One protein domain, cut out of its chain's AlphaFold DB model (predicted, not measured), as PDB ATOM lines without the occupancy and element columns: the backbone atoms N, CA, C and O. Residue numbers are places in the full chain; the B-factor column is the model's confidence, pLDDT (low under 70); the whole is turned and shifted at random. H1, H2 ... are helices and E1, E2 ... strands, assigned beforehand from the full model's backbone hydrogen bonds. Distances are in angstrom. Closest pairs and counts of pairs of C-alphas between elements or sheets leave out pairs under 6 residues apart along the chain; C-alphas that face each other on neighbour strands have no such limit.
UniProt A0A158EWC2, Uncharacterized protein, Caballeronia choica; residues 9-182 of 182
ATOM      1  N   ILE A   9      24.553   4.937 -12.322       96.38
ATOM      2  CA  ILE A   9      23.803   5.282 -11.102       96.38
ATOM      3  C   ILE A   9      24.588   6.257 -10.218       96.38
ATOM      4  O   ILE A   9      24.038   7.253  -9.750       96.38
ATOM      5  N   GLU A  10      25.875   5.994  -9.975       96.44
ATOM      6  CA  GLU A  10      26.725   6.895  -9.186       96.44
ATOM      7  C   GLU A  10      26.910   8.244  -9.884       96.44
ATOM      8  O   GLU A  10      26.855   9.286  -9.233       96.44
ATOM      9  N   PHE A  11      27.038   8.245 -11.212       95.75
ATOM     10  CA  PHE A  11      27.106   9.473 -12.000       95.75
ATOM     11  C   PHE A  11      25.821  10.310 -11.852       95.75
ATOM     12  O   PHE A  11      25.877  11.512 -11.587       95.75
ATOM     13  N   ALA A  12      24.650   9.672 -11.941       96.44
ATOM     14  CA  ALA A  12      23.359  10.324 -11.725       96.44
ATOM     15  C   ALA A  12      23.193  10.849 -10.285       96.44
ATOM     16  O   ALA A  12      22.666  11.945 -10.086       96.44
ATOM     17  N   ARG A  13      23.696  10.124  -9.275       96.88
ATOM     18  CA  ARG A  13      23.738  10.609  -7.882       96.88
ATOM     19  C   ARG A  13      24.602  11.856  -7.731       96.88
ATOM     20  O   ARG A  13      24.202  12.773  -7.019       96.88
ATOM     21  N   ASN A  14      25.737  11.926  -8.423       96.69
ATOM     22  CA  ASN A  14      26.584  13.117  -8.399       96.69
ATOM     23  C   ASN A  14      25.862  14.321  -9.017       96.69
ATOM     24  O   ASN A  14      25.886  15.400  -8.433       96.69
ATOM     25  N   LEU A  15      25.130  14.133 -10.122       96.31
ATOM     26  CA  LEU A  15      24.282  15.185 -10.703       96.31
ATOM     27  C   LEU A  15      23.198  15.667  -9.728       96.31
ATOM     28  O   LEU A  15      22.980  16.872  -9.606       96.31
ATOM     29  N   LYS A  16      22.555  14.750  -8.995       96.00
ATOM     30  CA  LYS A  16      21.600  15.110  -7.941       96.00
ATOM     31  C   LYS A  16      22.261  15.897  -6.810       96.00
ATOM     32  O   LYS A  16      21.723  16.918  -6.400       96.00
ATOM     33  N   PHE A  17      23.429  15.465  -6.342       95.94
ATOM     34  CA  PHE A  17      24.163  16.155  -5.282       95.94
ATOM     35  C   PHE A  17      24.550  17.578  -5.707       95.94
ATOM     36  O   PHE A  17      24.335  18.532  -4.966       95.94
ATOM     37  N   ILE A  18      25.063  17.745  -6.926       95.44
ATOM     38  CA  ILE A  18      25.387  19.058  -7.505       95.44
ATOM     39  C   ILE A  18      24.160  19.975  -7.513       95.44
ATOM     40  O   ILE A  18      24.274  21.151  -7.165       95.44
ATOM     41  N   PHE A  19      23.000  19.436  -7.896       95.75
ATOM     42  CA  PHE A  19      21.734  20.163  -7.912       95.75
ATOM     43  C   PHE A  19      21.256  20.552  -6.506       95.75
ATOM     44  O   PHE A  19      20.874  21.698  -6.292       95.75
ATOM     45  N   ASP A  20      21.295  19.626  -5.547       94.50
ATOM     46  CA  ASP A  20      20.797  19.845  -4.181       94.50
ATOM     47  C   ASP A  20      21.644  20.831  -3.374       94.50
ATOM     48  O   ASP A  20      21.135  21.487  -2.466       94.50
ATOM     49  N   HIS A  21      22.935  20.913  -3.691       94.69
ATOM     50  CA  HIS A  21      23.912  21.722  -2.966       94.69
ATOM     51  C   HIS A  21      24.347  22.983  -3.723       94.69
ATOM     52  O   HIS A  21      25.287  23.649  -3.297       94.69
ATOM     53  N   ASP A  22      23.683  23.313  -4.835       95.12
ATOM     54  CA  ASP A  22      23.949  24.512  -5.642       95.12
ATOM     55  C   ASP A  22      25.396  24.664  -6.107       95.12
ATOM     56  O   ASP A  22      25.900  25.778  -6.275       95.12
ATOM     57  N   LEU A  23      26.085  23.547  -6.339       95.62
ATOM     58  CA  LEU A  23      27.519  23.584  -6.625       95.62
ATOM     59  C   LEU A  23      27.829  24.318  -7.936       95.62
ATOM     60  O   LEU A  23      28.896  24.901  -8.060       95.62
ATOM     61  N   LEU A  24      26.881  24.377  -8.879       96.31
ATOM     62  CA  LEU A  24      27.049  25.130 -10.132       96.31
ATOM     63  C   LEU A  24      27.119  26.647  -9.935       96.31
ATOM     64  O   LEU A  24      27.483  27.370 -10.854       96.31
ATOM     65  N   LEU A  25      26.759  27.157  -8.758       95.31
ATOM     66  CA  LEU A  25      26.921  28.575  -8.443       95.31
ATOM     67  C   LEU A  25      28.322  28.884  -7.892       95.31
ATOM     68  O   LEU A  25      28.692  30.053  -7.813       95.31
ATOM     69  N   GLN A  26      29.115  27.865  -7.552       94.62
ATOM     70  CA  GLN A  26      30.429  27.995  -6.916       94.62
ATOM     71  C   GLN A  26      31.542  27.904  -7.964       94.62
ATOM     72  O   GLN A  26      31.510  27.030  -8.825       94.62
ATOM     73  N   ASP A  27      32.533  28.793  -7.906       93.50
ATOM     74  CA  ASP A  27      33.640  28.800  -8.876       93.50
ATOM     75  C   ASP A  27      34.536  27.569  -8.718       93.50
ATOM     76  O   ASP A  27      35.031  27.020  -9.701       93.50
ATOM     77  N   GLU A  28      34.688  27.078  -7.487       94.56
ATOM     78  CA  GLU A  28      35.495  25.908  -7.161       94.56
ATOM     79  C   GLU A  28      35.016  24.666  -7.921       94.56
ATOM     80  O   GLU A  28      35.834  23.827  -8.308       94.56
ATOM     81  N   PHE A  29      33.710  24.555  -8.190       95.19
ATOM     82  CA  PHE A  29      33.144  23.462  -8.981       95.19
ATOM     83  C   PHE A  29      33.764  23.374 -10.382       95.19
ATOM     84  O   PHE A  29      33.976  22.273 -10.884       95.19
ATOM     85  N   TYR A  30      34.097  24.515 -10.989       95.62
ATOM     86  CA  TYR A  30      34.592  24.606 -12.363       95.62
ATOM     87  C   TYR A  30      36.102  24.391 -12.495       95.62
ATOM     88  O   TYR A  30      36.644  24.519 -13.590       95.62
ATOM     89  N   THR A  31      36.800  24.045 -11.413       95.25
ATOM     90  CA  THR A  31      38.214  23.668 -11.500       95.25
ATOM     91  C   THR A  31      38.372  22.311 -12.185       95.25
ATOM     92  O   THR A  31      37.582  21.391 -11.968       95.25
ATOM     93  N   GLU A  32      39.428  22.150 -12.988       95.25
ATOM     94  CA  GLU A  32      39.713  20.887 -13.681       95.25
ATOM     95  C   GLU A  32      39.772  19.701 -12.706       95.25
ATOM     96  O   GLU A  32      39.189  18.653 -12.971       95.25
ATOM     97  N   ALA A  33      40.420  19.883 -11.551       94.25
ATOM     98  CA  ALA A  33      40.533  18.851 -10.528       94.25
ATOM     99  C   ALA A  33      39.159  18.391 -10.012       94.25
ATOM    100  O   ALA A  33      38.902  17.186  -9.961       94.25
ATOM    101  N   ASN A  34      38.258  19.329  -9.693       94.38
ATOM    102  CA  ASN A  34      36.923  18.982  -9.213       94.38
ATOM    103  C   ASN A  34      36.084  18.326 -10.308       94.38
ATOM    104  O   ASN A  34      35.456  17.305 -10.046       94.38
ATOM    105  N   LEU A  35      36.107  18.838 -11.541       94.88
ATOM    106  CA  LEU A  35      35.360  18.230 -12.647       94.88
ATOM    107  C   LEU A  35      35.838  16.799 -12.934       94.88
ATOM    108  O   LEU A  35      35.013  15.900 -13.123       94.88
ATOM    109  N   LYS A  36      37.155  16.560 -12.909       94.25
ATOM    110  CA  LYS A  36      37.728  15.218 -13.083       94.25
ATOM    111  C   LYS A  36      37.343  14.266 -11.962       94.25
ATOM    112  O   LYS A  36      37.043  13.108 -12.246       94.25
ATOM    113  N   ASP A  37      37.316  14.727 -10.718       91.81
ATOM    114  CA  ASP A  37      36.944  13.876  -9.590       91.81
ATOM    115  C   ASP A  37      35.435  13.573  -9.575       91.81
ATOM    116  O   ASP A  37      35.023  12.414  -9.572       91.81
ATOM    117  N   VAL A  38      34.603  14.610  -9.690       92.88
ATOM    118  CA  VAL A  38      33.135  14.528  -9.628       92.88
ATOM    119  C   VAL A  38      32.547  13.660 -10.739       92.88
ATOM    120  O   VAL A  38      31.574  12.942 -10.507       92.88
ATOM    121  N   PHE A  39      33.124  13.702 -11.938       92.69
ATOM    122  CA  PHE A  39      32.594  12.992 -13.105       92.69
ATOM    123  C   PHE A  39      33.515  11.881 -13.621       92.69
ATOM    124  O   PHE A  39      33.219  11.286 -14.656       92.69
ATOM    125  N   ASN A  40      34.601  11.563 -12.904       94.25
ATOM    126  CA  ASN A  40      35.607  10.590 -13.340       94.25
ATOM    127  C   ASN A  40      36.151  10.906 -14.753       94.25
ATOM    128  O   ASN A  40      36.302  10.010 -15.580       94.25
ATOM    129  N   LEU A  41      36.398  12.183 -15.057       91.94
ATOM    130  CA  LEU A  41      36.830  12.607 -16.393       91.94
ATOM    131  C   LEU A  41      38.336  12.410 -16.566       91.94
ATOM    132  O   LEU A  41      39.125  12.703 -15.666       91.94
ATOM    133  N   GLU A  42      38.735  11.962 -17.752       88.25
ATOM    134  CA  GLU A  42      40.139  11.953 -18.177       88.25
ATOM    135  C   GLU A  42      40.538  13.333 -18.714       88.25
ATOM    136  O   GLU A  42      41.552  13.912 -18.309       88.25
ATOM    137  N   GLU A  43      39.672  13.902 -19.552       90.69
ATOM    138  CA  GLU A  43      39.836  15.203 -20.190       90.69
ATOM    139  C   GLU A  43      38.578  16.056 -20.004       90.69
ATOM    140  O   GLU A  43      37.448  15.563 -20.046       90.69
ATOM    141  N   VAL A  44      38.783  17.358 -19.809       94.69
ATOM    142  CA  VAL A  44      37.721  18.362 -19.752       94.69
ATOM    143  C   VAL A  44      38.219  19.640 -20.415       94.69
ATOM    144  O   VAL A  44      39.331  20.094 -20.158       94.69
ATOM    145  N   SER A  45      37.401  20.209 -21.293       96.12
ATOM    146  CA  SER A  45      37.627  21.531 -21.861       96.12
ATOM    147  C   SER A  45      36.953  22.563 -20.968       96.12
ATOM    148  O   SER A  45      35.766  22.423 -20.670       96.12
ATOM    149  N   ILE A  46      37.709  23.575 -20.543       96.44
ATOM    150  CA  ILE A  46      37.218  24.703 -19.752       96.44
ATOM    151  C   ILE A  46      37.596  25.981 -20.498       96.44
ATOM    152  O   ILE A  46      38.769  26.201 -20.800       96.44
ATOM    153  N   VAL A  47      36.606  26.816 -20.796       95.94
ATOM    154  CA  VAL A  47      36.804  28.150 -21.367       95.94
ATOM    155  C   VAL A  47      36.248  29.161 -20.379       95.94
ATOM    156  O   VAL A  47      35.045  29.185 -20.144       95.94
ATOM    157  N   ASP A  48      37.124  29.982 -19.809       94.00
ATOM    158  CA  ASP A  48      36.787  31.022 -18.837       94.00
ATOM    159  C   ASP A  48      37.259  32.374 -19.374       94.00
ATOM    160  O   ASP A  48      38.429  32.539 -19.730       94.00
ATOM    161  N   ASN A  49      36.341  33.333 -19.485       90.31
ATOM    162  CA  ASN A  49      36.649  34.662 -20.010       90.31
ATOM    163  C   ASN A  49      37.151  35.665 -18.937       90.31
ATOM    164  O   ASN A  49      37.420  36.820 -19.295       90.31
ATOM    165  N   GLY A  50      37.351  35.209 -17.689       81.38
ATOM    166  CA  GLY A  50      38.120  35.873 -16.625       81.38
ATOM    167  C   GLY A  50      37.366  36.918 -15.789       81.38
ATOM    168  O   GLY A  50      36.141  36.995 -15.822       81.38
ATOM    169  N   ASP A  51      38.115  37.738 -15.036       68.56
ATOM    170  CA  ASP A  51      37.625  38.757 -14.078       68.56
ATOM    171  C   ASP A  51      37.015  39.997 -14.754       68.56
ATOM    172  O   ASP A  51      37.467  41.136 -14.610       68.56
ATOM    173  N   LYS A  52      35.972  39.774 -15.541       75.88
ATOM    174  CA  LYS A  52      35.146  40.821 -16.133       75.88
ATOM    175  C   LYS A  52      33.874  41.004 -15.304       75.88
ATOM    176  O   LYS A  52      33.450  40.101 -14.588       75.88
ATOM    177  N   LEU A  53      33.246  42.176 -15.443       77.81
ATOM    178  CA  LEU A  53      31.908  42.442 -14.891       77.81
ATOM    179  C   LEU A  53      30.883  41.403 -15.379       77.81
ATOM    180  O   LEU A  53      29.998  41.011 -14.624       77.81
ATOM    181  N   GLU A  54      31.059  40.916 -16.609       88.56
ATOM    182  CA  GLU A  54      30.416  39.709 -17.118       88.56
ATOM    183  C   GLU A  54      31.437  38.586 -17.261       88.56
ATOM    184  O   GLU A  54      32.372  38.706 -18.055       88.56
ATOM    185  N   ARG A  55      31.239  37.481 -16.541       93.12
ATOM    186  CA  ARG A  55      32.114  36.306 -16.618       93.12
ATOM    187  C   ARG A  55      31.335  35.088 -17.079       93.12
ATOM    188  O   ARG A  55      30.328  34.743 -16.472       93.12
ATOM    189  N   ASP A  56      31.845  34.418 -18.099       94.75
ATOM    190  CA  ASP A  56      31.319  33.172 -18.631       94.75
ATOM    191  C   ASP A  56      32.369  32.071 -18.487       94.75
ATOM    192  O   ASP A  56      33.509  32.208 -18.936       94.75
ATOM    193  N   ILE A  57      31.942  30.959 -17.903       96.44
ATOM    194  CA  ILE A  57      32.672  29.704 -17.823       96.44
ATOM    195  C   ILE A  57      31.890  28.681 -18.637       96.44
ATOM    196  O   ILE A  57      30.710  28.448 -18.371       96.44
ATOM    197  N   PHE A  58      32.544  28.033 -19.591       96.94
ATOM    198  CA  PHE A  58      31.998  26.925 -20.369       96.94
ATOM    199  C   PHE A  58      32.809  25.668 -20.103       96.94
ATOM    200  O   PHE A  58      34.038  25.714 -20.090       96.94
ATOM    201  N   ILE A  59      32.118  24.546 -19.924       97.19
ATOM    202  CA  ILE A  59      32.735  23.237 -19.734       97.19
ATOM    203  C   ILE A  59      32.174  22.236 -20.733       97.19
ATOM    204  O   ILE A  59      30.970  22.216 -21.000       97.19
ATOM    205  N   ALA A  60      33.045  21.391 -21.272       96.88
ATOM    206  CA  ALA A  60      32.667  20.283 -22.138       96.88
ATOM    207  C   ALA A  60      33.573  19.080 -21.877       96.88
ATOM    208  O   ALA A  60      34.793  19.216 -21.791       96.88
ATOM    209  N   ALA A  61      32.979  17.899 -21.756       94.94
ATOM    210  CA  ALA A  61      33.709  16.660 -21.544       94.94
ATOM    211  C   ALA A  61      32.933  15.448 -22.057       94.94
ATOM    212  O   ALA A  61      31.705  15.458 -22.168       94.94
ATOM    213  N   ASN A  62      33.675  14.372 -22.293       94.25
ATOM    214  CA  ASN A  62      33.121  13.049 -22.527       94.25
ATOM    215  C   ASN A  62      33.435  12.185 -21.301       94.25
ATOM    216  O   ASN A  62      34.613  11.995 -20.988       94.25
ATOM    217  N   PRO A  63      32.422  11.662 -20.594       93.19
ATOM    218  CA  PRO A  63      32.640  10.678 -19.542       93.19
ATOM    219  C   PRO A  63      33.364   9.421 -20.049       93.19
ATOM    220  O   PRO A  63      33.295   9.101 -21.241       93.19
ATOM    221  N   PRO A  64      34.050   8.688 -19.158       92.38
ATOM    222  CA  PRO A  64      34.886   7.564 -19.550       92.38
ATOM    223  C   PRO A  64      34.055   6.394 -20.091       92.38
ATOM    224  O   PRO A  64      32.961   6.091 -19.602       92.38
ATOM    225  N   SER A  65      34.627   5.672 -21.059       92.19
ATOM    226  CA  SER A  65      33.992   4.503 -21.686       92.19
ATOM    227  C   SER A  65      33.777   3.326 -20.733       92.19
ATOM    228  O   SER A  65      32.964   2.451 -21.016       92.19
ATOM    229  N   SER A  66      34.483   3.317 -19.598       92.19
ATOM    230  CA  SER A  66      34.299   2.350 -18.514       92.19
ATOM    231  C   SER A  66      32.973   2.520 -17.768       92.19
ATOM    232  O   SER A  66      32.513   1.564 -17.152       92.19
ATOM    233  N   ILE A  67      32.359   3.707 -17.832       94.25
ATOM    234  CA  ILE A  67      31.029   3.980 -17.271       94.25
ATOM    235  C   ILE A  67      29.980   3.993 -18.386       94.25
ATOM    236  O   ILE A  67      28.917   3.401 -18.227       94.25
ATOM    237  N   PHE A  68      30.284   4.655 -19.508       93.88
ATOM    238  CA  PHE A  68      29.368   4.820 -20.637       93.88
ATOM    239  C   PHE A  68      30.008   4.281 -21.921       93.88
ATOM    240  O   PHE A  68      30.791   4.997 -22.557       93.88
ATOM    241  N   PRO A  69      29.698   3.032 -22.317       91.62
ATOM    242  CA  PRO A  69      30.287   2.405 -23.493       91.62
ATOM    243  C   PRO A  69      30.150   3.270 -24.745       91.62
ATOM    244  O   PRO A  69      29.128   3.912 -24.974       91.62
ATOM    245  N   ARG A  70      31.195   3.287 -25.573       90.56
ATOM    246  CA  ARG A  70      31.169   4.014 -26.847       90.56
ATOM    247  C   ARG A  70      30.121   3.405 -27.776       90.56
ATOM    248  O   ARG A  70      30.004   2.185 -27.853       90.56
ATOM    249  N   ILE A  71      29.425   4.252 -28.525       88.75
ATOM    250  CA  ILE A  71      28.453   3.818 -29.533       88.75
ATOM    251  C   ILE A  71      29.108   3.743 -30.910       88.75
ATOM    252  O   ILE A  71      30.039   4.494 -31.217       88.75
ATOM    253  N   LYS A  72      28.614   2.849 -31.765       85.06
ATOM    254  CA  LYS A  72      29.076   2.754 -33.151       85.06
ATOM    255  C   LYS A  72      28.617   3.995 -33.922       85.06
ATOM    256  O   LYS A  72      27.437   4.328 -33.909       85.06
ATOM    257  N   ALA A  73      29.544   4.689 -34.583       80.50
ATOM    258  CA  ALA A  73      29.244   5.928 -35.306       80.50
ATOM    259  C   ALA A  73      28.428   5.670 -36.583       80.50
ATOM    260  O   ALA A  73      27.602   6.485 -36.982       80.50
ATOM    261  N   SER A  74      28.686   4.543 -37.247       76.12
ATOM    262  CA  SER A  74      27.995   4.110 -38.460       76.12
ATOM    263  C   SER A  74      28.178   2.610 -38.640       76.12
ATOM    264  O   SER A  74      29.218   2.069 -38.284       76.12
ATOM    265  N   GLU A  75      27.213   1.918 -39.241       72.69
ATOM    266  CA  GLU A  75      27.428   0.521 -39.628       72.69
ATOM    267  C   GLU A  75      28.470   0.365 -40.740       72.69
ATOM    268  O   GLU A  75      29.143  -0.663 -40.793       72.69
ATOM    269  N   MET A  76      28.641   1.397 -41.574       69.62
ATOM    270  CA  MET A  76      29.541   1.392 -42.731       69.62
ATOM    271  C   MET A  76      30.983   1.802 -42.400       69.62
ATOM    272  O   MET A  76      31.860   1.653 -43.246       69.62
ATOM    273  N   PHE A  77      31.243   2.323 -41.197       68.75
ATOM    274  CA  PHE A  77      32.568   2.787 -40.780       68.75
ATOM    275  C   PHE A  77      32.877   2.315 -39.360       68.75
ATOM    276  O   PHE A  77      32.042   2.448 -38.471       68.75
ATOM    277  N   ASP A  78      34.101   1.839 -39.114       70.19
ATOM    278  CA  ASP A  78      34.553   1.336 -37.801       70.19
ATOM    279  C   ASP A  78      34.852   2.459 -36.780       70.19
ATOM    280  O   ASP A  78      35.672   2.337 -35.872       70.19
ATOM    281  N   GLY A  79      34.206   3.615 -36.953       79.94
ATOM    282  CA  GLY A  79      34.289   4.736 -36.028       79.94
ATOM    283  C   GLY A  79      33.390   4.508 -34.815       79.94
ATOM    284  O   GLY A  79      32.290   3.968 -34.929       79.94
ATOM    285  N   SER A  80      33.822   4.983 -33.648       85.19
ATOM    286  CA  SER A  80      33.002   4.997 -32.435       85.19
ATOM    287  C   SER A  80      32.881   6.412 -31.880       85.19
ATOM    288  O   SER A  80      33.839   7.186 -31.927       85.19
ATOM    289  N   LEU A  81      31.716   6.751 -31.336       87.00
ATOM    290  CA  LEU A  81      31.441   8.019 -30.662       87.00
ATOM    291  C   LEU A  81      31.374   7.802 -29.144       87.00
ATOM    292  O   LEU A  81      31.096   6.686 -28.696       87.00
ATOM    293  N   PRO A  82      31.623   8.843 -28.333       89.81
ATOM    294  CA  PRO A  82      31.339   8.791 -26.904       89.81
ATOM    295  C   PRO A  82      29.895   8.342 -26.643       89.81
ATOM    296  O   PRO A  82      28.969   8.828 -27.289       89.81
ATOM    297  N   GLY A  83      29.705   7.422 -25.694       91.69
ATOM    298  CA  GLY A  83      28.367   6.973 -25.295       91.69
ATOM    299  C   GLY A  83      27.594   8.016 -24.502       91.69
ATOM    300  O   GLY A  83      26.365   7.972 -24.457       91.69
ATOM    301  N   ALA A  84      28.311   8.968 -23.907       94.75
ATOM    302  CA  ALA A  84      27.752  10.073 -23.161       94.75
ATOM    303  C   ALA A  84      28.548  11.358 -23.407       94.75
ATOM    304  O   ALA A  84      29.742  11.319 -23.706       94.75
ATOM    305  N   VAL A  85      27.868  12.493 -23.265       94.19
ATOM    306  CA  VAL A  85      28.429  13.834 -23.430       94.19
ATOM    307  C   VAL A  85      27.932  14.711 -22.295       94.19
ATOM    308  O   VAL A  85      26.765  14.661 -21.901       94.19
ATOM    309  N   PHE A  86      28.833  15.532 -21.783       91.75
ATOM    310  CA  PHE A  86      28.576  16.487 -20.726       91.75
ATOM    311  C   PHE A  86      28.989  17.878 -21.204       91.75
ATOM    312  O   PHE A  86      30.134  18.093 -21.597       91.75
ATOM    313  N   VAL A  87      28.059  18.829 -21.161       96.50
ATOM    314  CA  VAL A  87      28.338  20.250 -21.400       96.50
ATOM    315  C   VAL A  87      27.689  21.089 -20.315       96.50
ATOM    316  O   VAL A  87      26.659  20.715 -19.761       96.50
ATOM    317  N   GLY A  88      28.258  22.241 -20.010       96.69
ATOM    318  CA  GLY A  88      27.698  23.117 -18.997       96.69
ATOM    319  C   GLY A  88      28.426  24.438 -18.910       96.69
ATOM    320  O   GLY A  88      29.265  24.766 -19.748       96.69
ATOM    321  N   GLY A  89      28.109  25.188 -17.869       97.06
ATOM    322  CA  GLY A  89      28.759  26.458 -17.623       97.06
ATOM    323  C   GLY A  89      28.119  27.268 -16.515       97.06
ATOM    324  O   GLY A  89      27.147  26.836 -15.887       97.06
ATOM    325  N   LYS A  90      28.692  28.447 -16.304       97.06
ATOM    326  CA  LYS A  90      28.228  29.494 -15.398       97.06
ATOM    327  C   LYS A  90      28.415  30.838 -16.084       97.06
ATOM    328  O   LYS A  90      29.456  31.080 -16.677       97.06
ATOM    329  N   LYS A  91      27.410  31.695 -15.983       95.75
ATOM    330  CA  LYS A  91      27.416  33.077 -16.441       95.75
ATOM    331  C   LYS A  91      27.095  33.989 -15.268       95.75
ATOM    332  O   LYS A  91      26.041  33.833 -14.654       95.75
ATOM    333  N   ASN A  92      27.969  34.950 -15.012       94.44
ATOM    334  CA  ASN A  92      27.733  36.084 -14.131       94.44
ATOM    335  C   ASN A  92      27.444  37.299 -15.011       94.44
ATOM    336  O   ASN A  92      28.232  37.609 -15.903       94.44
ATOM    337  N   ASN A  93      26.331  37.982 -14.769       90.81
ATOM    338  CA  ASN A  93      25.997  39.231 -15.452       90.81
ATOM    339  C   ASN A  93      26.440  40.439 -14.610       90.81
ATOM    340  O   ASN A  93      26.532  40.338 -13.387       90.81
ATOM    341  N   GLU A  94      26.571  41.614 -15.235       87.12
ATOM    342  CA  GLU A  94      26.964  42.862 -14.547       87.12
ATOM    343  C   GLU A  94      26.028  43.246 -13.390       87.12
ATOM    344  O   GLU A  94      26.429  43.905 -12.435       87.12
ATOM    345  N   SER A  95      24.766  42.812 -13.462       87.31
ATOM    346  CA  SER A  95      23.754  43.027 -12.421       87.31
ATOM    347  C   SER A  95      23.978  42.206 -11.146       87.31
ATOM    348  O   SER A  95      23.222  42.370 -10.193       87.31
ATOM    349  N   GLY A  96      24.962  41.303 -11.131       87.44
ATOM    350  CA  GLY A  96      25.190  40.344 -10.048       87.44
ATOM    351  C   GLY A  96      24.368  39.057 -10.170       87.44
ATOM    352  O   GLY A  96      24.559  38.141  -9.373       87.44
ATOM    353  N   SER A  97      23.494  38.948 -11.179       92.88
ATOM    354  CA  SER A  97      22.745  37.714 -11.434       92.88
ATOM    355  C   SER A  97      23.642  36.615 -12.006       92.88
ATOM    356  O   SER A  97      24.480  36.857 -12.879       92.88
ATOM    357  N   ILE A  98      23.433  35.389 -11.533       95.62
ATOM    358  CA  ILE A  98      24.182  34.196 -11.926       95.62
ATOM    359  C   ILE A  98      23.227  33.216 -12.597       95.62
ATOM    360  O   ILE A  98      22.143  32.942 -12.083       95.62
ATOM    361  N   ILE A  99      23.633  32.650 -13.731       96.62
ATOM    362  CA  ILE A  99      22.952  31.533 -14.390       96.62
ATOM    363  C   ILE A  99      23.970  30.425 -14.595       96.62
ATOM    364  O   ILE A  99      25.005  30.641 -15.211       96.62
ATOM    365  N   ALA A 100      23.662  29.224 -14.138       97.81
ATOM    366  CA  ALA A 100      24.518  28.068 -14.326       97.81
ATOM    367  C   ALA A 100      23.711  26.864 -14.794       97.81
ATOM    368  O   ALA A 100      22.503  26.764 -14.554       97.81
ATOM    369  N   GLY A 101      24.365  25.934 -15.477       97.44
ATOM    370  CA  GLY A 101      23.684  24.738 -15.930       97.44
ATOM    371  C   GLY A 101      24.599  23.649 -16.445       97.44
ATOM    372  O   GLY A 101      25.753  23.882 -16.793       97.44
ATOM    373  N   ILE A 102      24.031  22.451 -16.495       97.25
ATOM    374  CA  ILE A 102      24.620  21.252 -17.078       97.25
ATOM    375  C   ILE A 102      23.583  20.637 -18.009       97.25
ATOM    376  O   ILE A 102      22.408  20.534 -17.668       97.25
ATOM    377  N   ASN A 103      24.034  20.174 -19.163       97.19
ATOM    378  CA  ASN A 103      23.325  19.245 -20.014       97.19
ATOM    379  C   ASN A 103      24.171  17.978 -20.138       97.19
ATOM    380  O   ASN A 103      25.256  17.983 -20.721       97.19
ATOM    381  N   PHE A 104      23.667  16.907 -19.545       97.12
ATOM    382  CA  PHE A 104      24.242  15.584 -19.629       97.12
ATOM    383  C   PHE A 104      23.349  14.708 -20.501       97.12
ATOM    384  O   PHE A 104      22.156  14.582 -20.224       97.12
ATOM    385  N   GLY A 105      23.919  14.103 -21.538       95.12
ATOM    386  CA  GLY A 105      23.239  13.148 -22.404       95.12
ATOM    387  C   GLY A 105      23.987  11.825 -22.432       95.12
ATOM    388  O   GLY A 105      25.215  11.813 -22.464       95.12
ATOM    389  N   MET A 106      23.251  10.720 -22.453       94.31
ATOM    390  CA  MET A 106      23.795   9.377 -22.637       94.31
ATOM    391  C   MET A 106      22.924   8.580 -23.602       94.31
ATOM    392  O   MET A 106      21.713   8.786 -23.684       94.31
ATOM    393  N   SER A 107      23.560   7.686 -24.348       87.31
ATOM    394  CA  SER A 107      22.889   6.889 -25.375       87.31
ATOM    395  C   SER A 107      22.204   5.666 -24.767       87.31
ATOM    396  O   SER A 107      21.028   5.430 -25.033       87.31
ATOM    397  N   GLU A 108      22.921   4.927 -23.917       85.94
ATOM    398  CA  GLU A 108      22.481   3.664 -23.309       85.94
ATOM    399  C   GLU A 108      23.101   3.477 -21.914       85.94
ATOM    400  O   GLU A 108      24.098   4.125 -21.575       85.94
ATOM    401  N   GLY A 109      22.522   2.571 -21.118       87.50
ATOM    402  CA  GLY A 109      23.078   2.134 -19.830       87.50
ATOM    403  C   GLY A 109      22.766   3.054 -18.649       87.50
ATOM    404  O   GLY A 109      23.328   2.880 -17.570       87.50
ATOM    405  N   GLY A 110      21.889   4.042 -18.835       94.31
ATOM    406  CA  GLY A 110      21.408   4.880 -17.742       94.31
ATOM    407  C   GLY A 110      20.556   4.100 -16.733       94.31
ATOM    408  O   GLY A 110      20.037   3.033 -17.057       94.31
ATOM    409  N   PRO A 111      20.379   4.621 -15.504       96.69
ATOM    410  CA  PRO A 111      19.465   4.022 -14.535       96.69
ATOM    411  C   PRO A 111      18.046   3.931 -15.101       96.69
ATOM    412  O   PRO A 111      17.584   4.843 -15.793       96.69
ATOM    413  N   ASN A 112      17.324   2.865 -14.763       96.81
ATOM    414  CA  ASN A 112      15.913   2.744 -15.132       96.81
ATOM    415  C   ASN A 112      15.046   3.779 -14.383       96.81
ATOM    416  O   ASN A 112      15.524   4.522 -13.517       96.81
ATOM    417  N   PHE A 113      13.756   3.852 -14.712       96.06
ATOM    418  CA  PHE A 113      12.844   4.820 -14.096       96.06
ATOM    419  C   PHE A 113      12.781   4.731 -12.561       96.06
ATOM    420  O   PHE A 113      12.845   5.761 -11.889       96.06
ATOM    421  N   ASP A 114      12.695   3.528 -11.985       96.44
ATOM    422  CA  ASP A 114      12.588   3.349 -10.532       96.44
ATOM    423  C   ASP A 114      13.889   3.730  -9.812       96.44
ATOM    424  O   ASP A 114      13.857   4.406  -8.779       96.44
ATOM    425  N   GLU A 115      15.038   3.365 -10.382       97.62
ATOM    426  CA  GLU A 115      16.357   3.780  -9.895       97.62
ATOM    427  C   GLU A 115      16.515   5.300  -9.974       97.62
ATOM    428  O   GLU A 115      16.939   5.941  -9.012       97.62
ATOM    429  N   THR A 116      16.101   5.897 -11.091       97.62
ATOM    430  CA  THR A 116      16.116   7.348 -11.287       97.62
ATOM    431  C   THR A 116      15.233   8.041 -10.255       97.62
ATOM    432  O   THR A 116      15.665   8.992  -9.605       97.62
ATOM    433  N   ARG A 117      14.023   7.532 -10.015       96.12
ATOM    434  CA  ARG A 117      13.123   8.047  -8.980       96.12
ATOM    435  C   ARG A 117      13.734   7.919  -7.583       96.12
ATOM    436  O   ARG A 117      13.614   8.843  -6.782       96.12
ATOM    437  N   SER A 118      14.441   6.826  -7.294       97.25
ATOM    438  CA  SER A 118      15.162   6.657  -6.027       97.25
ATOM    439  C   SER A 118      16.307   7.661  -5.846       97.25
ATOM    440  O   SER A 118      16.648   7.975  -4.708       97.25
ATOM    441  N   ILE A 119      16.922   8.138  -6.931       97.12
ATOM    442  CA  ILE A 119      18.008   9.127  -6.891       97.12
ATOM    443  C   ILE A 119      17.437  10.541  -6.766       97.12
ATOM    444  O   ILE A 119      17.842  11.308  -5.895       97.12
ATOM    445  N   PHE A 120      16.502  10.899  -7.644       95.69
ATOM    446  CA  PHE A 120      16.046  12.277  -7.800       95.69
ATOM    447  C   PHE A 120      14.844  12.633  -6.911       95.69
ATOM    448  O   PHE A 120      14.636  13.810  -6.612       95.69
ATOM    449  N   GLY A 121      14.102  11.639  -6.424       93.00
ATOM    450  CA  GLY A 121      12.905  11.808  -5.605       93.00
ATOM    451  C   GLY A 121      11.605  11.844  -6.418       93.00
ATOM    452  O   GLY A 121      11.595  11.688  -7.637       93.00
ATOM    453  N   ASN A 122      10.485  12.062  -5.721       90.25
ATOM    454  CA  ASN A 122       9.132  11.902  -6.276       90.25
ATOM    455  C   ASN A 122       8.467  13.211  -6.735       90.25
ATOM    456  O   ASN A 122       7.342  13.185  -7.218       90.25
ATOM    457  N   ASN A 123       9.136  14.358  -6.592       92.38
ATOM    458  CA  ASN A 123       8.520  15.678  -6.799       92.38
ATOM    459  C   ASN A 123       8.501  16.125  -8.272       92.38
ATOM    460  O   ASN A 123       8.341  17.308  -8.563       92.38
ATOM    461  N   PHE A 124       8.711  15.198  -9.203       95.56
ATOM    462  CA  PHE A 124       8.776  15.506 -10.622       95.56
ATOM    463  C   PHE A 124       7.390  15.482 -11.255       95.56
ATOM    464  O   PHE A 124       6.566  14.612 -10.978       95.56
ATOM    465  N   ILE A 125       7.172  16.413 -12.175       95.94
ATOM    466  CA  ILE A 125       5.980  16.484 -13.007       95.94
ATOM    467  C   ILE A 125       6.354  15.979 -14.398       95.94
ATOM    468  O   ILE A 125       7.332  16.434 -14.999       95.94
ATOM    469  N   ARG A 126       5.567  15.039 -14.921       95.88
ATOM    470  CA  ARG A 126       5.700  14.574 -16.301       95.88
ATOM    471  C   ARG A 126       5.311  15.692 -17.269       95.88
ATOM    472  O   ARG A 126       4.235  16.277 -17.152       95.88
ATOM    473  N   LEU A 127       6.167  15.950 -18.251       94.12
ATOM    474  CA  LEU A 127       5.901  16.892 -19.331       94.12
ATOM    475  C   LEU A 127       5.194  16.197 -20.496       94.12
ATOM    476  O   LEU A 127       5.408  15.012 -20.763       94.12
ATOM    477  N   GLN A 128       4.361  16.957 -21.205       86.81
ATOM    478  CA  GLN A 128       3.804  16.506 -22.474       86.81
ATOM    479  C   GLN A 128       4.918  16.473 -23.530       86.81
ATOM    480  O   GLN A 128       5.731  17.400 -23.567       86.81
ATOM    481  N   PRO A 129       4.987  15.425 -24.369       76.56
ATOM    482  CA  PRO A 129       5.976  15.370 -25.432       76.56
ATOM    483  C   PRO A 129       5.730  16.510 -26.422       76.56
ATOM    484  O   PRO A 129       4.629  16.659 -26.954       76.56
ATOM    485  N   GLU A 130       6.759  17.315 -26.672       66.94
ATOM    486  CA  GLU A 130       6.707  18.322 -27.727       66.94
ATOM    487  C   GLU A 130       6.916  17.645 -29.091       66.94
ATOM    488  O   GLU A 130       7.803  16.791 -29.229       66.94
ATOM    489  N   PRO A 131       6.129  18.000 -30.121       63.75
ATOM    490  CA  PRO A 131       6.357  17.498 -31.467       63.75
ATOM    491  C   PRO A 131       7.711  18.007 -31.976       63.75
ATOM    492  O   PRO A 131       7.886  19.199 -32.218       63.75
ATOM    493  N   ASN A 132       8.677  17.102 -32.149       62.38
ATOM    494  CA  ASN A 132       9.978  17.426 -32.729       62.38
ATOM    495  C   ASN A 132      10.086  16.823 -34.141       62.38
ATOM    496  O   ASN A 132      10.242  15.605 -34.261       62.38
ATOM    497  N   PRO A 133      10.042  17.643 -35.207       58.97
ATOM    498  CA  PRO A 133      10.070  17.154 -36.586       58.97
ATOM    499  C   PRO A 133      11.424  16.553 -36.999       58.97
ATOM    500  O   PRO A 133      11.507  15.910 -38.041       58.97
ATOM    501  N   HIS A 134      12.483  16.739 -36.204       58.25
ATOM    502  CA  HIS A 134      13.838  16.271 -36.514       58.25
ATOM    503  C   HIS A 134      14.249  15.003 -35.755       58.25
ATOM    504  O   HIS A 134      15.367  14.521 -35.935       58.25
ATOM    505  N   ARG A 135      13.379  14.450 -34.900       59.38
ATOM    506  CA  ARG A 135      13.658  13.212 -34.162       59.38
ATOM    507  C   ARG A 135      12.895  12.058 -34.795       59.38
ATOM    508  O   ARG A 135      11.669  12.077 -34.838       59.38
ATOM    509  N   ILE A 136      13.616  11.030 -35.241       62.31
ATOM    510  CA  ILE A 136      12.992   9.743 -35.557       62.31
ATOM    511  C   ILE A 136      12.406   9.215 -34.246       62.31
ATOM    512  O   ILE A 136      13.137   8.955 -33.289       62.31
ATOM    513  N   PHE A 137      11.080   9.126 -34.179       64.12
ATOM    514  CA  PHE A 137      10.385   8.641 -32.994       64.12
ATOM    515  C   PHE A 137      10.489   7.117 -32.949       64.12
ATOM    516  O   PHE A 137       9.780   6.412 -33.664       64.12
ATOM    517  N   ILE A 138      11.388   6.611 -32.109       79.31
ATOM    518  CA  ILE A 138      11.399   5.196 -31.739       79.31
ATOM    519  C   ILE A 138      10.247   4.996 -30.744       79.31
ATOM    520  O   ILE A 138      10.221   5.694 -29.727       79.31
ATOM    521  N   PRO A 139       9.273   4.104 -31.008       86.06
ATOM    522  CA  PRO A 139       8.189   3.835 -30.068       86.06
ATOM    523  C   PRO A 139       8.722   3.392 -28.706       86.06
ATOM    524  O   PRO A 139       9.749   2.722 -28.630       86.06
ATOM    525  N   ALA A 140       8.015   3.743 -27.632       90.81
ATOM    526  CA  ALA A 140       8.365   3.260 -26.302       90.81
ATOM    527  C   ALA A 140       8.256   1.726 -26.260       90.81
ATOM    528  O   ALA A 140       7.254   1.158 -26.697       90.81
ATOM    529  N   THR A 141       9.283   1.070 -25.728       93.25
ATOM    530  CA  THR A 141       9.357  -0.388 -25.557       93.25
ATOM    531  C   THR A 141       9.191  -0.811 -24.098       93.25
ATOM    532  O   THR A 141       9.042  -1.998 -23.821       93.25
ATOM    533  N   ALA A 142       9.161   0.151 -23.171       92.88
ATOM    534  CA  ALA A 142       8.957  -0.064 -21.745       92.88
ATOM    535  C   ALA A 142       8.088   1.050 -21.121       92.88
ATOM    536  O   ALA A 142       7.928   2.124 -21.717       92.88
ATOM    537  N   PRO A 143       7.539   0.832 -19.909       93.56
ATOM    538  CA  PRO A 143       6.943   1.901 -19.113       93.56
ATOM    539  C   PRO A 143       7.900   3.086 -18.964       93.56
ATOM    540  O   PRO A 143       9.105   2.908 -18.817       93.56
ATOM    541  N   HIS A 144       7.353   4.298 -19.010       94.06
ATOM    542  CA  HIS A 144       8.112   5.550 -18.968       94.06
ATOM    543  C   HIS A 144       9.085   5.787 -20.136       94.06
ATOM    544  O   HIS A 144       9.826   6.772 -20.135       94.06
ATOM    545  N   GLY A 145       9.037   4.944 -21.172       92.81
ATOM    546  CA  GLY A 145       9.821   5.132 -22.381       92.81
ATOM    547  C   GLY A 145       9.476   6.437 -23.101       92.81
ATOM    548  O   GLY A 145       8.302   6.773 -23.275       92.81
ATOM    549  N   ASN A 146      10.504   7.168 -23.536       91.56
ATOM    550  CA  ASN A 146      10.408   8.484 -24.181       91.56
ATOM    551  C   ASN A 146       9.757   9.585 -23.323       91.56
ATOM    552  O   ASN A 146       9.410  10.649 -23.843       91.56
ATOM    553  N   GLU A 147       9.557   9.359 -22.024       94.38
ATOM    554  CA  GLU A 147       9.002  10.385 -21.150       94.38
ATOM    555  C   GLU A 147      10.049  11.442 -20.786       94.38
ATOM    556  O   GLU A 147      11.259  11.212 -20.785       94.38
ATOM    557  N   THR A 148       9.567  12.638 -20.456       95.81
ATOM    558  CA  THR A 148      10.378  13.713 -19.884       95.81
ATOM    559  C   THR A 148       9.713  14.190 -18.605       95.81
ATOM    560  O   THR A 148       8.503  14.399 -18.563       95.81
ATOM    561  N   TRP A 149      10.506  14.359 -17.557       97.25
ATOM    562  CA  TRP A 149      10.054  14.706 -16.217       97.25
ATOM    563  C   TRP A 149      10.825  15.920 -15.720       97.25
ATOM    564  O   TRP A 149      12.028  16.028 -15.946       97.25
ATOM    565  N   ARG A 150      10.154  16.847 -15.039       97.38
ATOM    566  CA  ARG A 150      10.773  18.083 -14.551       97.38
ATOM    567  C   ARG A 150      10.440  18.337 -13.094       97.38
ATOM    568  O   ARG A 150       9.289  18.219 -12.686       97.38
ATOM    569  N   TYR A 151      11.450  18.744 -12.344       96.62
ATOM    570  CA  TYR A 151      11.297  19.393 -11.053       96.62
ATOM    571  C   TYR A 151      11.746  20.848 -11.180       96.62
ATOM    572  O   TYR A 151      12.760  21.144 -11.819       96.62
ATOM    573  N   GLU A 152      10.980  21.754 -10.581       95.94
ATOM    574  CA  GLU A 152      11.262  23.183 -10.554       95.94
ATOM    575  C   GLU A 152      11.002  23.722  -9.150       95.94
ATOM    576  O   GLU A 152       9.982  23.424  -8.530       95.94
ATOM    577  N   PHE A 153      11.936  24.528  -8.658       94.00
ATOM    578  CA  PHE A 153      11.837  25.234  -7.394       94.00
ATOM    579  C   PHE A 153      12.115  26.718  -7.617       94.00
ATOM    580  O   PHE A 153      13.085  27.097  -8.278       94.00
ATOM    581  N   ILE A 154      11.259  27.560  -7.045       93.12
ATOM    582  CA  ILE A 154      11.384  29.017  -7.065       93.12
ATOM    583  C   ILE A 154      11.291  29.479  -5.615       93.12
ATOM    584  O   ILE A 154      10.260  29.293  -4.969       93.12
ATOM    585  N   GLY A 155      12.371  30.060  -5.096       90.62
ATOM    586  CA  GLY A 155      12.455  30.502  -3.710       90.62
ATOM    587  C   GLY A 155      13.316  31.750  -3.571       90.62
ATOM    588  O   GLY A 155      14.508  31.725  -3.872       90.62
ATOM    589  N   GLY A 156      12.717  32.840  -3.088       90.75
ATOM    590  CA  GLY A 156      13.407  34.124  -2.950       90.75
ATOM    591  C   GLY A 156      13.980  34.591  -4.288       90.75
ATOM    592  O   GLY A 156      13.250  34.694  -5.272       90.75
ATOM    593  N   SER A 157      15.289  34.843  -4.327       91.56
ATOM    594  CA  SER A 157      15.999  35.242  -5.547       91.56
ATOM    595  C   SER A 157      16.547  34.071  -6.371       91.56
ATOM    596  O   SER A 157      17.162  34.284  -7.415       91.56
ATOM    597  N   LYS A 158      16.311  32.826  -5.941       94.81
ATOM    598  CA  LYS A 158      16.834  31.620  -6.578       94.81
ATOM    599  C   LYS A 158      15.741  30.861  -7.324       94.81
ATOM    600  O   LYS A 158      14.641  30.632  -6.818       94.81
ATOM    601  N   LYS A 159      16.092  30.379  -8.512       96.81
ATOM    602  CA  LYS A 159      15.313  29.423  -9.295       96.81
ATOM    603  C   LYS A 159      16.198  28.243  -9.676       96.81
ATOM    604  O   LYS A 159      17.290  28.429 -10.202       96.81
ATOM    605  N   SER A 160      15.732  27.031  -9.413       96.31
ATOM    606  CA  SER A 160      16.426  25.799  -9.773       96.31
ATOM    607  C   SER A 160      15.489  24.858 -10.517       96.31
ATOM    608  O   SER A 160      14.310  24.729 -10.197       96.31
ATOM    609  N   MET A 161      16.007  24.223 -11.558       97.56
ATOM    610  CA  MET A 161      15.260  23.314 -12.411       97.56
ATOM    611  C   MET A 161      16.137  22.124 -12.765       97.56
ATOM    612  O   MET A 161      17.306  22.285 -13.114       97.56
ATOM    613  N   ILE A 162      15.546  20.936 -12.721       97.56
ATOM    614  CA  ILE A 162      16.150  19.722 -13.249       97.56
ATOM    615  C   ILE A 162      15.138  19.004 -14.138       97.56
ATOM    616  O   ILE A 162      13.984  18.807 -13.762       97.56
ATOM    617  N   THR A 163      15.560  18.658 -15.350       97.88
ATOM    618  CA  THR A 163      14.762  17.917 -16.329       97.88
ATOM    619  C   THR A 163      15.448  16.592 -16.628       97.88
ATOM    620  O   THR A 163      16.633  16.567 -16.951       97.88
ATOM    621  N   LEU A 164      14.695  15.505 -16.521       97.81
ATOM    622  CA  LEU A 164      15.112  14.136 -16.787       97.81
ATOM    623  C   LEU A 164      14.422  13.667 -18.065       97.81
ATOM    624  O   LEU A 164      13.212  13.842 -18.206       97.81
ATOM    625  N   GLY A 165      15.175  13.086 -18.991       96.06
ATOM    626  CA  GLY A 165      14.641  12.456 -20.197       96.06
ATOM    627  C   GLY A 165      14.955  10.968 -20.206       96.06
ATOM    628  O   GLY A 165      16.052  10.584 -19.801       96.06
ATOM    629  N   PHE A 166      14.014  10.158 -20.682       95.12
ATOM    630  CA  PHE A 166      14.160   8.708 -20.794       95.12
ATOM    631  C   PHE A 166      14.171   8.266 -22.263       95.12
ATOM    632  O   PHE A 166      13.468   8.845 -23.095       95.12
ATOM    633  N   ASN A 167      14.954   7.236 -22.588       92.88
ATOM    634  CA  ASN A 167      14.941   6.598 -23.907       92.88
ATOM    635  C   ASN A 167      13.705   5.691 -24.074       92.88
ATOM    636  O   ASN A 167      12.883   5.562 -23.165       92.88
ATOM    637  N   ALA A 168      13.556   5.043 -25.232       92.00
ATOM    638  CA  ALA A 168      12.430   4.147 -25.513       92.00
ATOM    639  C   ALA A 168      12.304   2.979 -24.513       92.00
ATOM    640  O   ALA A 168      11.187   2.539 -24.243       92.00
ATOM    641  N   ALA A 169      13.422   2.526 -23.937       93.62
ATOM    642  CA  ALA A 169      13.488   1.443 -22.957       93.62
ATOM    643  C   ALA A 169      13.223   1.899 -21.507       93.62
ATOM    644  O   ALA A 169      13.273   1.080 -20.594       93.62
ATOM    645  N   GLY A 170      12.909   3.180 -21.279       94.12
ATOM    646  CA  GLY A 170      12.630   3.704 -19.937       94.12
ATOM    647  C   GLY A 170      13.886   3.905 -19.080       94.12
ATOM    648  O   GLY A 170      13.788   4.018 -17.856       94.12
ATOM    649  N   GLU A 171      15.061   3.964 -19.706       96.19
ATOM    650  CA  GLU A 171      16.328   4.294 -19.052       96.19
ATOM    651  C   GLU A 171      16.619   5.786 -19.184       96.19
ATOM    652  O   GLU A 171      16.314   6.408 -20.207       96.19
ATOM    653  N   LEU A 172      17.218   6.374 -18.150       97.19
ATOM    654  CA  LEU A 172      17.615   7.774 -18.147       97.19
ATOM    655  C   LEU A 172      18.601   8.030 -19.291       97.19
ATOM    656  O   LEU A 172      19.699   7.490 -19.314       97.19
ATOM    657  N   SER A 173      18.226   8.896 -20.223       95.31
ATOM    658  CA  SER A 173      19.036   9.264 -21.386       95.31
ATOM    659  C   SER A 173      19.560  10.694 -21.311       95.31
ATOM    660  O   SER A 173      20.422  11.092 -22.091       95.31
ATOM    661  N   GLY A 174      19.028  11.513 -20.403       96.19
ATOM    662  CA  GLY A 174      19.521  12.871 -20.234       96.19
ATOM    663  C   GLY A 174      19.097  13.535 -18.937       96.19
ATOM    664  O   GLY A 174      18.012  13.285 -18.412       96.19
ATOM    665  N   VAL A 175      19.967  14.413 -18.448       97.81
ATOM    666  CA  VAL A 175      19.760  15.251 -17.270       97.81
ATOM    667  C   VAL A 175      20.153  16.678 -17.629       97.81
ATOM    668  O   VAL A 175      21.309  16.957 -17.938       97.81
ATOM    669  N   ASN A 176      19.196  17.595 -17.570       97.69
ATOM    670  CA  ASN A 176      19.440  19.023 -17.715       97.69
ATOM    671  C   ASN A 176      19.232  19.709 -16.368       97.69
ATOM    672  O   ASN A 176      18.127  19.676 -15.832       97.69
ATOM    673  N   VAL A 177      20.280  20.325 -15.833       97.62
ATOM    674  CA  VAL A 177      20.232  21.144 -14.621       97.62
ATOM    675  C   VAL A 177      20.365  22.606 -15.016       97.62
ATOM    676  O   VAL A 177      21.257  22.963 -15.783       97.62
ATOM    677  N   LYS A 178      19.518  23.460 -14.449       97.69
ATOM    678  CA  LYS A 178      19.606  24.911 -14.583       97.69
ATOM    679  C   LYS A 178      19.378  25.570 -13.232       97.69
ATOM    680  O   LYS A 178      18.334  25.366 -12.617       97.69
ATOM    681  N   LEU A 179      20.332  26.382 -12.800       97.31
ATOM    682  CA  LEU A 179      20.245  27.223 -11.613       97.31
ATOM    683  C   LEU A 179      20.327  28.686 -12.047       97.31
ATOM    684  O   LEU A 179      21.091  29.033 -12.946       97.31
ATOM    685  N   SER A 180      19.550  29.548 -11.410       95.88
ATOM    686  CA  SER A 180      19.701  30.991 -11.528       95.88
ATOM    687  C   SER A 180      19.501  31.659 -10.177       95.88
ATOM    688  O   SER A 180      18.614  31.257  -9.423       95.88
ATOM    689  N   GLN A 181      20.296  32.683  -9.901       94.88
ATOM    690  CA  GLN A 181      20.244  33.483  -8.684       94.88
ATOM    691  C   GLN A 181      20.314  34.963  -9.056       94.88
ATOM    692  O   GLN A 181      21.169  35.349  -9.851       94.88
ATOM    693  N   ASN A 182      19.412  35.762  -8.489       87.06
ATOM    694  CA  ASN A 182      19.408  37.222  -8.579       87.06
ATOM    695  C   ASN A 182      19.885  37.867  -7.275       87.06
ATOM    696  O   ASN A 182      19.746  37.222  -6.203       87.06
TER     697      ASN A 182
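This is residues 9 to 182 of the 182 residues of an uncharacterized protein of Caballeronia choica (UniProt A0A158EWC2). A broad, twisted sheet of eight strands is covered on one face by helices: H1 over its middle, H3 toward E1 and E2, and H4 toward E9. A small hairpin, E3 and E4, leads into E5 beyond one end of the sheet, and in the link from E7 to E8 residues 131 to 136 stick out. The 174 printed residues have four named helices and ten named strands, in the order H1 H2 H3 E1 E2 E3 E4 E5 E6 H4 E7 E8 E9 E10, a mixed class. The large sheet runs E1 E2 E5 E6 E10 E9 E8 E7, all antiparallel. The whole is compact, with a radius of gyration of the C-alphas of 17.0 A, and spans 48 by 38 by 32 A.

H1, residues 9 to 20, is on the large sheet at a height of 9.9 A, over E10, residues 172 to 181, and along it at 13 degrees on the local plane; 2 of its C-alphas fall on E9, residues 158 to 166, only just too few to be over it. H2, residues 27 to 30, only grazes the sheet. H3, residues 32 to 39, only just touches H1, with 3 pairs of C-alphas within 8 A, made by residues 11 to 14 of H1 alone; the closest C-alphas are those of Phe 11 and Phe 39, 6.6 A. E1, residues 45 to 48, and E2, residues 55 to 61, form a hairpin, with N 47 and O 58 at 2.9 A. E3, residues 71 to 74, and E4, residues 77 to 81, form another, with N 73 and O 79 at 2.9 A. E4 runs on into E5, residues 84 to 92, at 40 degrees. E5 pairs with E2 through N 57 and O 90, 2.8 A, and forms a hairpin with E6, residues 98 to 106, through N 89 and O 101, 2.9 A. E6 is the antiparallel neighbour of E10, with N 102 and O 177 at 2.9 A. H4, residues 113 to 120, touches H1, the closest C-alphas being those of Arg 13 and Ile 119, 6.0 A, at a steep tilt of 39 degrees, the same way. E7, residues 125 to 127, E8, residues 148 to 155, E9 and E10 form a meander, each strand the antiparallel neighbour of the one before, for instance with N 127 and O 148 at 2.8 A. Every O i to N i+4 pair is within hydrogen-bond range in H1, H3 and H4; H2 is too short for one.

H1 begins at C-alpha 9, (23.803, 5.282, -11.102), and is 16.4 A long. E5 and E10 are 27.5 A long, E9 27.1 A and E6 27.0 A. E10 ends at C-alpha 181, (20.244, 33.483, -8.684).

The C-alphas farthest apart are those of Met 76 and Gly 156, 54.0 A. The printed part has no cut, and its one long link is E7 to E8. Residue 51, residues 76 to 77 and residues 130 to 137 have pLDDT under 70.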